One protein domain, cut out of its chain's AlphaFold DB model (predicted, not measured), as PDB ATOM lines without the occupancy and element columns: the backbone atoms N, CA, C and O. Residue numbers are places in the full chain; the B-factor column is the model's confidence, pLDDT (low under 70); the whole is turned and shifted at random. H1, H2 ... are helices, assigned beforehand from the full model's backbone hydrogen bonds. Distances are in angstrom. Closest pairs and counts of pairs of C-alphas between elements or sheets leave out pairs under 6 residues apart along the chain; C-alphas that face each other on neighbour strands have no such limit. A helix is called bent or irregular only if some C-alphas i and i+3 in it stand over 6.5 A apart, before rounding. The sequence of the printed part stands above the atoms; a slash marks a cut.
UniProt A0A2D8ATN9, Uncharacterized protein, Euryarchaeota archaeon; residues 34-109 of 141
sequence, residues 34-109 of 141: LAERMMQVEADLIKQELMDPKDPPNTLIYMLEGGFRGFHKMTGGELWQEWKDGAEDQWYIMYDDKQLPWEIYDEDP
ATOM      1  N   LEU A  34     -45.617 -53.478 -19.504       98.31
ATOM      2  CA  LEU A  34     -45.475 -52.550 -18.392       98.31
ATOM      3  C   LEU A  34     -44.111 -52.685 -17.706       98.31
ATOM      4  O   LEU A  34     -43.467 -51.679 -17.427       98.31
ATOM      5  N   ALA A  35     -43.639 -53.912 -17.478       98.25
ATOM      6  CA  ALA A  35     -42.321 -54.157 -16.905       98.25
ATOM      7  C   ALA A  35     -41.186 -53.610 -17.789       98.25
ATOM      8  O   ALA A  35     -40.250 -53.013 -17.257       98.25
ATOM      9  N   GLU A  36     -41.276 -53.759 -19.115       98.44
ATOM     10  CA  GLU A  36     -40.307 -53.192 -20.066       98.44
ATOM     11  C   GLU A  36     -40.269 -51.661 -19.997       98.44
ATOM     12  O   GLU A  36     -39.193 -51.071 -19.861       98.44
ATOM     13  N   ARG A  37     -41.441 -51.013 -19.987       98.44
ATOM     14  CA  ARG A  37     -41.537 -49.555 -19.830       98.44
ATOM     15  C   ARG A  37     -40.956 -49.081 -18.495       98.44
ATOM     16  O   ARG A  37     -40.197 -48.114 -18.466       98.44
ATOM     17  N   MET A  38     -41.238 -49.788 -17.397       98.44
ATOM     18  CA  MET A  38     -40.674 -49.478 -16.075       98.44
ATOM     19  C   MET A  38     -39.146 -49.611 -16.045       98.44
ATOM     20  O   MET A  38     -38.468 -48.764 -15.466       98.44
ATOM     21  N   MET A  39     -38.574 -50.625 -16.709       98.38
ATOM     22  CA  MET A  39     -37.114 -50.741 -16.833       98.38
ATOM     23  C   MET A  39     -36.504 -49.537 -17.556       98.38
ATOM     24  O   MET A  39     -35.437 -49.079 -17.152       98.38
ATOM     25  N   GLN A  40     -37.161 -49.023 -18.601       98.62
ATOM     26  CA  GLN A  40     -36.684 -47.847 -19.335       98.62
ATOM     27  C   GLN A  40     -36.688 -46.588 -18.458       98.62
ATOM     28  O   GLN A  40     -35.696 -45.862 -18.457       98.62
ATOM     29  N   VAL A  41     -37.757 -46.356 -17.684       98.44
ATOM     30  CA  VAL A  41     -37.844 -45.240 -16.714       98.44
ATOM     31  C   VAL A  41     -36.693 -45.294 -15.716       98.44
ATOM     32  O   VAL A  41     -35.953 -44.326 -15.551       98.44
ATOM     33  N   GLU A  42     -36.507 -46.450 -15.089       97.81
ATOM     34  CA  GLU A  42     -35.536 -46.610 -14.013       97.81
ATOM     35  C   GLU A  42     -34.086 -46.540 -14.517       97.81
ATOM     36  O   GLU A  42     -33.210 -45.960 -13.875       97.81
ATOM     37  N   ALA A  43     -33.819 -47.090 -15.704       97.81
ATOM     38  CA  ALA A  43     -32.506 -46.991 -16.327       97.81
ATOM     39  C   ALA A  43     -32.159 -45.553 -16.723       97.81
ATOM     40  O   ALA A  43     -31.001 -45.151 -16.582       97.81
ATOM     41  N   ASP A  44     -33.137 -44.780 -17.202       97.94
ATOM     42  CA  ASP A  44     -32.925 -43.368 -17.496       97.94
ATOM     43  C   ASP A  44     -32.650 -42.563 -16.219       97.94
ATOM     44  O   ASP A  44     -31.685 -41.801 -16.187       97.94
ATOM     45  N   LEU A  45     -33.388 -42.811 -15.132       96.56
ATOM     46  CA  LEU A  45     -33.118 -42.194 -13.828       96.56
ATOM     47  C   LEU A  45     -31.686 -42.482 -13.350       96.56
ATOM     48  O   LEU A  45     -30.931 -41.557 -13.052       96.56
ATOM     49  N   ILE A  46     -31.270 -43.753 -13.360       97.19
ATOM     50  CA  ILE A  46     -29.902 -44.150 -12.991       97.19
ATOM     51  C   ILE A  46     -28.867 -43.444 -13.874       97.19
ATOM     52  O   ILE A  46     -27.837 -42.977 -13.384       97.19
ATOM     53  N   LYS A  47     -29.122 -43.358 -15.183       96.56
ATOM     54  CA  LYS A  47     -28.237 -42.670 -16.127       96.56
ATOM     55  C   LYS A  47     -28.138 -41.180 -15.800       96.56
ATOM     56  O   LYS A  47     -27.029 -40.651 -15.813       96.56
ATOM     57  N   GLN A  48     -29.253 -40.509 -15.514       95.56
ATOM     58  CA  GLN A  48     -29.267 -39.098 -15.128       95.56
ATOM     59  C   GLN A  48     -28.442 -38.862 -13.860       95.56
ATOM     60  O   GLN A  48     -27.563 -38.002 -13.873       95.56
ATOM     61  N   GLU A  49     -28.648 -39.665 -12.814       96.94
ATOM     62  CA  GLU A  49     -27.876 -39.543 -11.573       96.94
ATOM     63  C   GLU A  49     -26.380 -39.813 -11.790       96.94
ATOM     64  O   GLU A  49     -25.536 -39.100 -11.262       96.94
ATOM     65  N   LEU A  50     -26.023 -40.810 -12.611       96.44
ATOM     66  CA  LEU A  50     -24.622 -41.100 -12.948       96.44
ATOM     67  C   LEU A  50     -23.935 -39.949 -13.696       96.44
ATOM     68  O   LEU A  50     -22.709 -39.825 -13.639       96.44
ATOM     69  N   MET A  51     -24.702 -39.156 -14.446       95.44
ATOM     70  CA  MET A  51     -24.196 -38.009 -15.198       95.44
ATOM     71  C   MET A  51     -24.178 -36.717 -14.372       95.44
ATOM     72  O   MET A  51     -23.511 -35.765 -14.788       95.44
ATOM     73  N   ASP A  52     -24.872 -36.660 -13.231       94.25
ATOM     74  CA  ASP A  52     -24.843 -35.500 -12.343       94.25
ATOM     75  C   ASP A  52     -23.582 -35.536 -11.456       94.25
ATOM     76  O   ASP A  52     -23.421 -36.423 -10.622       94.25
ATOM     77  N   PRO A  53     -22.653 -34.572 -11.585       91.00
ATOM     78  CA  PRO A  53     -21.441 -34.549 -10.769       91.00
ATOM     79  C   PRO A  53     -21.680 -34.147  -9.305       91.00
ATOM     80  O   PRO A  53     -20.724 -34.151  -8.524       91.00
ATOM     81  N   LYS A  54     -22.889 -33.705  -8.936       93.06
ATOM     82  CA  LYS A  54     -23.186 -33.179  -7.594       93.06
ATOM     83  C   LYS A  54     -23.563 -34.262  -6.598       93.06
ATOM     84  O   LYS A  54     -23.221 -34.118  -5.425       93.06
ATOM     85  N   ASP A  55     -24.223 -35.317  -7.062       88.81
ATOM     86  CA  ASP A  55     -24.835 -36.329  -6.211       88.81
ATOM     87  C   ASP A  55     -24.425 -37.743  -6.656       88.81
ATOM     88  O   ASP A  55     -24.198 -37.987  -7.840       88.81
ATOM     89  N   PRO A  56     -24.271 -38.700  -5.723       93.62
ATOM     90  CA  PRO A  56     -24.053 -40.095  -6.082       93.62
ATOM     91  C   PRO A  56     -25.313 -40.704  -6.728       93.62
ATOM     92  O   PRO A  56     -26.421 -40.235  -6.454       93.62
ATOM     93  N   PRO A  57     -25.175 -41.798  -7.504       96.06
ATOM     94  CA  PRO A  57     -26.301 -42.508  -8.105       96.06
ATOM     95  C   PRO A  57     -27.073 -43.316  -7.057       96.06
ATOM     96  O   PRO A  57     -26.924 -44.536  -6.944       96.06
ATOM     97  N   ASN A  58     -27.843 -42.607  -6.231       96.38
ATOM     98  CA  ASN A  58     -28.578 -43.144  -5.090       96.38
ATOM     99  C   ASN A  58     -29.513 -44.282  -5.492       96.38
ATOM    100  O   ASN A  58     -29.610 -45.262  -4.755       96.38
ATOM    101  N   THR A  59     -30.141 -44.189  -6.662       95.25
ATOM    102  CA  THR A  59     -31.052 -45.217  -7.167       95.25
ATOM    103  C   THR A  59     -30.299 -46.527  -7.408       95.25
ATOM    104  O   THR A  59     -30.663 -47.579  -6.875       95.25
ATOM    105  N   LEU A  60     -29.163 -46.466  -8.110       97.12
ATOM    106  CA  LEU A  60     -28.314 -47.640  -8.333       97.12
ATOM    107  C   LEU A  60     -27.735 -48.189  -7.022       97.12
ATOM    108  O   LEU A  60     -27.699 -49.404  -6.822       97.12
ATOM    109  N   ILE A  61     -27.283 -47.313  -6.122       97.31
ATOM    110  CA  ILE A  61     -26.748 -47.714  -4.815       97.31
ATOM    111  C   ILE A  61     -27.817 -48.460  -4.012       97.31
ATOM    112  O   ILE A  61     -27.542 -49.554  -3.519       97.31
ATOM    113  N   TYR A  62     -29.038 -47.924  -3.945       95.69
ATOM    114  CA  TYR A  62     -30.168 -48.544  -3.255       95.69
ATOM    115  C   TYR A  62     -30.468 -49.946  -3.800       95.69
ATOM    116  O   TYR A  62     -30.599 -50.902  -3.029       95.69
ATOM    117  N   MET A  63     -30.492 -50.105  -5.128       96.00
ATOM    118  CA  MET A  63     -30.689 -51.410  -5.764       96.00
ATOM    119  C   MET A  63     -29.600 -52.428  -5.411       96.00
ATOM    120  O   MET A  63     -29.899 -53.613  -5.238       96.00
ATOM    121  N   LEU A  64     -28.340 -51.993  -5.339       96.81
ATOM    122  CA  LEU A  64     -27.203 -52.869  -5.046       96.81
ATOM    123  C   LEU A  64     -27.091 -53.215  -3.556       96.81
ATOM    124  O   LEU A  64     -26.636 -54.309  -3.226       96.81
ATOM    125  N   GLU A  65     -27.510 -52.315  -2.667       97.19
ATOM    126  CA  GLU A  65     -27.499 -52.531  -1.217       97.19
ATOM    127  C   GLU A  65     -28.659 -53.428  -0.761       97.19
ATOM    128  O   GLU A  65     -28.446 -54.404  -0.040       97.19
ATOM    129  N   GLY A  66     -29.887 -53.111  -1.188       93.12
ATOM    130  CA  GLY A  66     -31.107 -53.808  -0.763       93.12
ATOM    131  C   GLY A  66     -31.485 -55.012  -1.628       93.12
ATOM    132  O   GLY A  66     -32.293 -55.846  -1.215       93.12
ATOM    133  N   GLY A  67     -30.885 -55.120  -2.815       93.19
ATOM    134  CA  GLY A  67     -31.265 -56.077  -3.842       93.19
ATOM    135  C   GLY A  67     -32.507 -55.622  -4.610       93.19
ATOM    136  O   GLY A  67     -33.553 -55.325  -4.041       93.19
ATOM    137  N   PHE A  68     -32.419 -55.643  -5.938       94.69
ATOM    138  CA  PHE A  68     -33.546 -55.364  -6.818       94.69
ATOM    139  C   PHE A  68     -34.017 -56.644  -7.505       94.69
ATOM    140  O   PHE A  68     -33.283 -57.284  -8.263       94.69
ATOM    141  N   ARG A  69     -35.262 -57.057  -7.240       94.19
ATOM    142  CA  ARG A  69     -35.795 -58.315  -7.792       94.19
ATOM    143  C   ARG A  69     -36.059 -58.255  -9.303       94.19
ATOM    144  O   ARG A  69     -36.052 -59.315  -9.940       94.19
ATOM    145  N   GLY A  70     -36.226 -57.049  -9.853       95.19
ATOM    146  CA  GLY A  70     -36.542 -56.779 -11.256       95.19
ATOM    147  C   GLY A  70     -38.045 -56.653 -11.521       95.19
ATOM    148  O   GLY A  70     -38.838 -57.402 -10.946       95.19
ATOM    149  N   PHE A  71     -38.423 -55.745 -12.426       96.94
ATOM    150  CA  PHE A  71     -39.819 -55.441 -12.775       96.94
ATOM    151  C   PHE A  71     -40.590 -56.654 -13.313       96.94
ATOM    152  O   PHE A  71     -41.709 -56.911 -12.887       96.94
ATOM    153  N   HIS A  72     -39.954 -57.508 -14.119       95.69
ATOM    154  CA  HIS A  72     -40.561 -58.763 -14.599       95.69
ATOM    155  C   HIS A  72     -40.951 -59.756 -13.500       95.69
ATOM    156  O   HIS A  72     -41.722 -60.678 -13.753       95.69
ATOM    157  N   LYS A  73     -40.408 -59.600 -12.286       94.44
ATOM    158  CA  LYS A  73     -40.748 -60.433 -11.121       94.44
ATOM    159  C   LYS A  73     -41.692 -59.735 -10.145       94.44
ATOM    160  O   LYS A  73     -41.982 -60.312  -9.096       94.44
ATOM    161  N   MET A  74     -42.087 -58.493 -10.422       94.88
ATOM    162  CA  MET A  74     -43.154 -57.800  -9.703       94.88
ATOM    163  C   MET A  74     -44.504 -58.385 -10.075       94.88
ATOM    164  O   MET A  74     -44.622 -58.955 -11.146       94.88
ATOM    165  N   THR A  75     -45.494 -58.298  -9.190       94.94
ATOM    166  CA  THR A  75     -46.883 -58.624  -9.537       94.94
ATOM    167  C   THR A  75     -47.473 -57.502 -10.389       94.94
ATOM    168  O   THR A  75     -47.040 -56.352 -10.286       94.94
ATOM    169  N   GLY A  76     -48.513 -57.799 -11.172       95.62
ATOM    170  CA  GLY A  76     -49.203 -56.769 -11.957       95.62
ATOM    171  C   GLY A  76     -49.698 -55.589 -11.107       95.62
ATOM    172  O   GLY A  76     -49.574 -54.442 -11.516       95.62
ATOM    173  N   GLY A  77     -50.186 -55.840  -9.887       96.31
ATOM    174  CA  GLY A  77     -50.637 -54.777  -8.982       96.31
ATOM    175  C   GLY A  77     -49.511 -53.855  -8.505       96.31
ATOM    176  O   GLY A  77     -49.707 -52.645  -8.444       96.31
ATOM    177  N   GLU A  78     -48.333 -54.411  -8.208       96.94
ATOM    178  CA  GLU A  78     -47.151 -53.621  -7.843       96.94
ATOM    179  C   GLU A  78     -46.677 -52.780  -9.031       96.94
ATOM    180  O   GLU A  78     -46.526 -51.572  -8.887       96.94
ATOM    181  N   LEU A  79     -46.550 -53.379 -10.224       97.25
ATOM    182  CA  LEU A  79     -46.190 -52.638 -11.439       97.25
ATOM    183  C   LEU A  79     -47.173 -51.508 -11.735       97.25
ATOM    184  O   LEU A  79     -46.761 -50.402 -12.069       97.25
ATOM    185  N   TRP A  80     -48.474 -51.777 -11.612       98.06
ATOM    186  CA  TRP A  80     -49.499 -50.774 -11.868       98.06
ATOM    187  C   TRP A  80     -49.424 -49.611 -10.884       98.06
ATOM    188  O   TRP A  80     -49.607 -48.462 -11.277       98.06
ATOM    189  N   GLN A  81     -49.148 -49.896  -9.610       98.12
ATOM    190  CA  GLN A  81     -49.017 -48.861  -8.597       98.12
ATOM    191  C   GLN A  81     -47.830 -47.940  -8.893       98.12
ATOM    192  O   GLN A  81     -48.018 -46.725  -8.885       98.12
ATOM    193  N   GLU A  82     -46.661 -48.503  -9.211       96.94
ATOM    194  CA  GLU A  82     -45.467 -47.728  -9.586       96.94
ATOM    195  C   GLU A  82     -45.697 -46.932 -10.882       96.94
ATOM    196  O   GLU A  82     -45.376 -45.749 -10.965       96.94
ATOM    197  N   TRP A  83     -46.346 -47.542 -11.883       98.06
ATOM    198  CA  TRP A  83     -46.717 -46.867 -13.131       98.06
ATOM    199  C   TRP A  83     -47.565 -45.620 -12.887       98.06
ATOM    200  O   TRP A  83     -47.308 -44.554 -13.449       98.06
ATOM    201  N   LYS A  84     -48.578 -45.746 -12.020       98.00
ATOM    202  CA  LYS A  84     -49.475 -44.643 -11.665       98.00
ATOM    203  C   LYS A  84     -48.834 -43.607 -10.741       98.00
ATOM    204  O   LYS A  84     -49.361 -42.499 -10.688       98.00
ATOM    205  N   ASP A  85     -47.730 -43.928 -10.068       97.50
ATOM    206  CA  ASP A  85     -46.987 -43.014  -9.189       97.50
ATOM    207  C   ASP A  85     -45.939 -42.173  -9.947       97.50
ATOM    208  O   ASP A  85     -44.882 -41.824  -9.433       97.50
ATOM    209  N   GLY A  86     -46.233 -41.832 -11.206       96.88
ATOM    210  CA  GLY A  86     -45.464 -40.874 -12.006       96.88
ATOM    211  C   GLY A  86     -44.580 -41.483 -13.096       96.88
ATOM    212  O   GLY A  86     -44.228 -40.770 -14.037       96.88
ATOM    213  N   ALA A  87     -44.290 -42.788 -13.048       98.19
ATOM    214  CA  ALA A  87     -43.494 -43.439 -14.092       98.19
ATOM    215  C   ALA A  87     -44.167 -43.365 -15.478       98.19
ATOM    216  O   ALA A  87     -43.474 -43.228 -16.485       98.19
ATOM    217  N   GLU A  88     -45.505 -43.373 -15.538       98.56
ATOM    218  CA  GLU A  88     -46.270 -43.178 -16.778       98.56
ATOM    219  C   GLU A  88     -45.928 -41.868 -17.494       98.56
ATOM    220  O   GLU A  88     -45.641 -41.861 -18.694       98.56
ATOM    221  N   ASP A  89     -45.940 -40.758 -16.757       98.44
ATOM    222  CA  ASP A  89     -45.700 -39.433 -17.323       98.44
ATOM    223  C   ASP A  89     -44.251 -39.309 -17.803       98.44
ATOM    224  O   ASP A  89     -44.003 -38.840 -18.916       98.44
ATOM    225  N   GLN A  90     -43.292 -39.793 -17.004       98.19
ATOM    226  CA  GLN A  90     -41.877 -39.799 -17.381       98.19
ATOM    227  C   GLN A  90     -41.630 -40.649 -18.628       98.19
ATOM    228  O   GLN A  90     -40.917 -40.221 -19.538       98.19
ATOM    229  N   TRP A  91     -42.238 -41.835 -18.702       98.62
ATOM    230  CA  TRP A  91     -42.092 -42.703 -19.862       98.62
ATOM    231  C   TRP A  91     -42.632 -42.045 -21.131       98.62
ATOM    232  O   TRP A  91     -41.959 -42.059 -22.160       98.62
ATOM    233  N   TYR A  92     -43.809 -41.413 -21.059       98.56
ATOM    234  CA  TYR A  92     -44.382 -40.719 -22.210       98.56
ATOM    235  C   TYR A  92     -43.567 -39.505 -22.654       98.56
ATOM    236  O   TYR A  92     -43.454 -39.283 -23.857       98.56
ATOM    237  N   ILE A  93     -42.961 -38.762 -21.721       98.31
ATOM    238  CA  ILE A  93     -42.014 -37.688 -22.059       98.31
ATOM    239  C   ILE A  93     -40.837 -38.261 -22.856       98.31
ATOM    240  O   ILE A  93     -40.547 -37.782 -23.950       98.31
ATOM    241  N   MET A  94     -40.200 -39.329 -22.361       98.31
ATOM    242  CA  MET A  94     -39.073 -39.955 -23.062       98.31
ATOM    243  C   MET A  94     -39.470 -40.532 -24.424       98.31
ATOM    244  O   MET A  94     -38.696 -40.431 -25.377       98.31
ATOM    245  N   TYR A  95     -40.650 -41.148 -24.526       97.75
ATOM    246  CA  TYR A  95     -41.162 -41.704 -25.776       97.75
ATOM    247  C   TYR A  95     -41.392 -40.606 -26.822       97.75
ATOM    248  O   TYR A  95     -40.871 -40.697 -27.935       97.75
ATOM    249  N   ASP A  96     -42.105 -39.538 -26.453       97.25
ATOM    250  CA  ASP A  96     -42.414 -38.429 -27.362       97.25
ATOM    251  C   ASP A  96     -41.141 -37.690 -27.812       97.25
ATOM    252  O   ASP A  96     -41.007 -37.327 -28.985       97.25
ATOM    253  N   ASP A  97     -40.173 -37.532 -26.904       97.75
ATOM    254  CA  ASP A  97     -38.895 -36.869 -27.180       97.75
ATOM    255  C   ASP A  97     -37.865 -37.780 -27.870       97.75
ATOM    256  O   ASP A  97     -36.770 -37.322 -28.217       97.75
ATOM    257  N   LYS A  98     -38.196 -39.058 -28.110       96.56
ATOM    258  CA  LYS A  98     -37.293 -40.081 -28.675       96.56
ATOM    259  C   LYS A  98     -36.006 -40.249 -27.861       96.56
ATOM    260  O   LYS A  98     -34.909 -40.363 -28.411       96.56
ATOM    261  N   GLN A  99     -36.148 -40.234 -26.539       97.12
ATOM    262  CA  GLN A  99     -35.061 -40.329 -25.562       97.12
ATOM    263  C   GLN A  99     -35.073 -41.633 -24.761       97.12
ATOM    264  O   GLN A  99     -34.281 -41.770 -23.829       97.12
ATOM    265  N   LEU A 100     -35.929 -42.596 -25.117       97.81
ATOM    266  CA  LEU A 100     -35.918 -43.903 -24.466       97.81
ATOM    267  C   LEU A 100     -34.507 -44.530 -24.525       97.81
ATOM    268  O   LEU A 100     -33.851 -44.463 -25.568       97.81
ATOM    269  N   PRO A 101     -34.013 -45.145 -23.430       97.06
ATOM    270  CA  PRO A 101     -32.655 -45.697 -23.391       97.06
ATOM    271  C   PRO A 101     -32.397 -46.843 -24.384       97.06
ATOM    272  O   PRO A 101     -31.245 -47.094 -24.744       97.06
ATOM    273  N   TRP A 102     -33.454 -47.539 -24.802       97.06
ATOM    274  CA  TRP A 102     -33.474 -48.555 -25.855       97.06
ATOM    275  C   TRP A 102     -34.867 -48.606 -26.495       97.06
ATOM    276  O   TRP A 102     -35.802 -47.986 -25.986       97.06
ATOM    277  N   GLU A 103     -34.995 -49.344 -27.596       95.94
ATOM    278  CA  GLU A 103     -36.249 -49.478 -28.346       95.94
ATOM    279  C   GLU A 103     -37.387 -50.066 -27.506       95.94
ATOM    280  O   GLU A 103     -37.170 -50.842 -26.573       95.94
ATOM    281  N   ILE A 104     -38.621 -49.694 -27.845       96.25
ATOM    282  CA  ILE A 104     -39.812 -50.281 -27.228       96.25
ATOM    283  C   ILE A 104     -39.953 -51.756 -27.605       96.25
ATOM    284  O   ILE A 104     -39.541 -52.183 -28.680       96.25
ATOM    285  N   TYR A 105     -40.541 -52.544 -26.707       95.38
ATOM    286  CA  TYR A 105     -40.781 -53.963 -26.952       95.38
ATOM    287  C   TYR A 105     -41.696 -54.175 -28.169       95.38
ATOM    288  O   TYR A 105     -42.698 -53.482 -28.316       95.38
ATOM    289  N   ASP A 106     -41.403 -55.172 -29.007       93.06
ATOM    290  CA  ASP A 106     -42.095 -55.393 -30.289       93.06
ATOM    291  C   ASP A 106     -43.617 -55.615 -30.171       93.06
ATOM    292  O   ASP A 106     -44.365 -55.401 -31.133       93.06
ATOM    293  N   GLU A 107     -44.100 -56.103 -29.026       92.38
ATOM    294  CA  GLU A 107     -45.536 -56.302 -28.767       92.38
ATOM    295  C   GLU A 107     -46.148 -55.186 -27.910       92.38
ATOM    296  O   GLU A 107     -47.313 -55.278 -27.517       92.38
ATOM    297  N   ASP A 108     -45.391 -54.120 -27.634       96.56
ATOM    298  CA  ASP A 108     -45.944 -52.888 -27.084       96.56
ATOM    299  C   ASP A 108     -47.005 -52.325 -28.055       96.56
ATOM    300  O   ASP A 108     -46.772 -52.283 -29.266       96.56
ATOM    301  N   PRO A 109     -48.181 -51.877 -27.570       95.62
ATOM    302  CA  PRO A 109     -49.216 -51.274 -28.413       95.62
ATOM    303  C   PRO A 109     -48.759 -50.067 -29.246       95.62
ATOM    304  O   PRO A 109     -49.432 -49.719 -30.215       95.62
TER     305      PRO A 109
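What this domain is: This is residues 34 to 109 of the 141 residues of an uncharacterized protein of Euryarchaeota archaeon (UniProt A0A2D8ATN9). H1 makes the long axis, with the short H2 packed on its last part and the bent H3 packed on its first half, its two arms forming an L. The printed 76 residues, all helix in class, hold H1, H2 and H3 in that order and no named strand. They are compact, with a radius of gyration of the C-alphas of 12.9 A and spans of 37 by 29 by 21 A.

How they stand to each other: H1, residues 34 to 51, touches H2, residues 58 to 66, with residues 45 to 49 alone; the closest C-alphas, Ile 46 and Thr 59, are 6.0 A apart, at a steep tilt of 65 degrees, opposite ways. H3, residues 76 to 96, was assigned as one helix by its hydrogen bonds but is bent: C-alphas 85 and 88 are 7.6 A apart. Its arms, H3a and H3b, stand about perpendicular, at 75 degrees. H1 touches H3a with residues 34 to 38 alone, closest C-alphas Ala 35 and Leu 79, 6.9 A, and H3b with residues 37 to 41 alone, Val 41 and Trp 91, 5.9 A. In H1, H2, H3a and H3b every O i to N i+4 pair is within hydrogen-bond range.

Where its parts are: H1 spans 26.0 A from C-alpha 34 at (-45.475, -52.550, -18.392). H3a covers residues 76 to 85, 14.2 A, and H3b residues 88 to 96, 12.2 A, ending at C-alpha 96 at (-42.414, -38.429, -27.362).

The domain as a whole: The printed part has no cut, no long link between helices, and no printed residue under 70 in pLDDT.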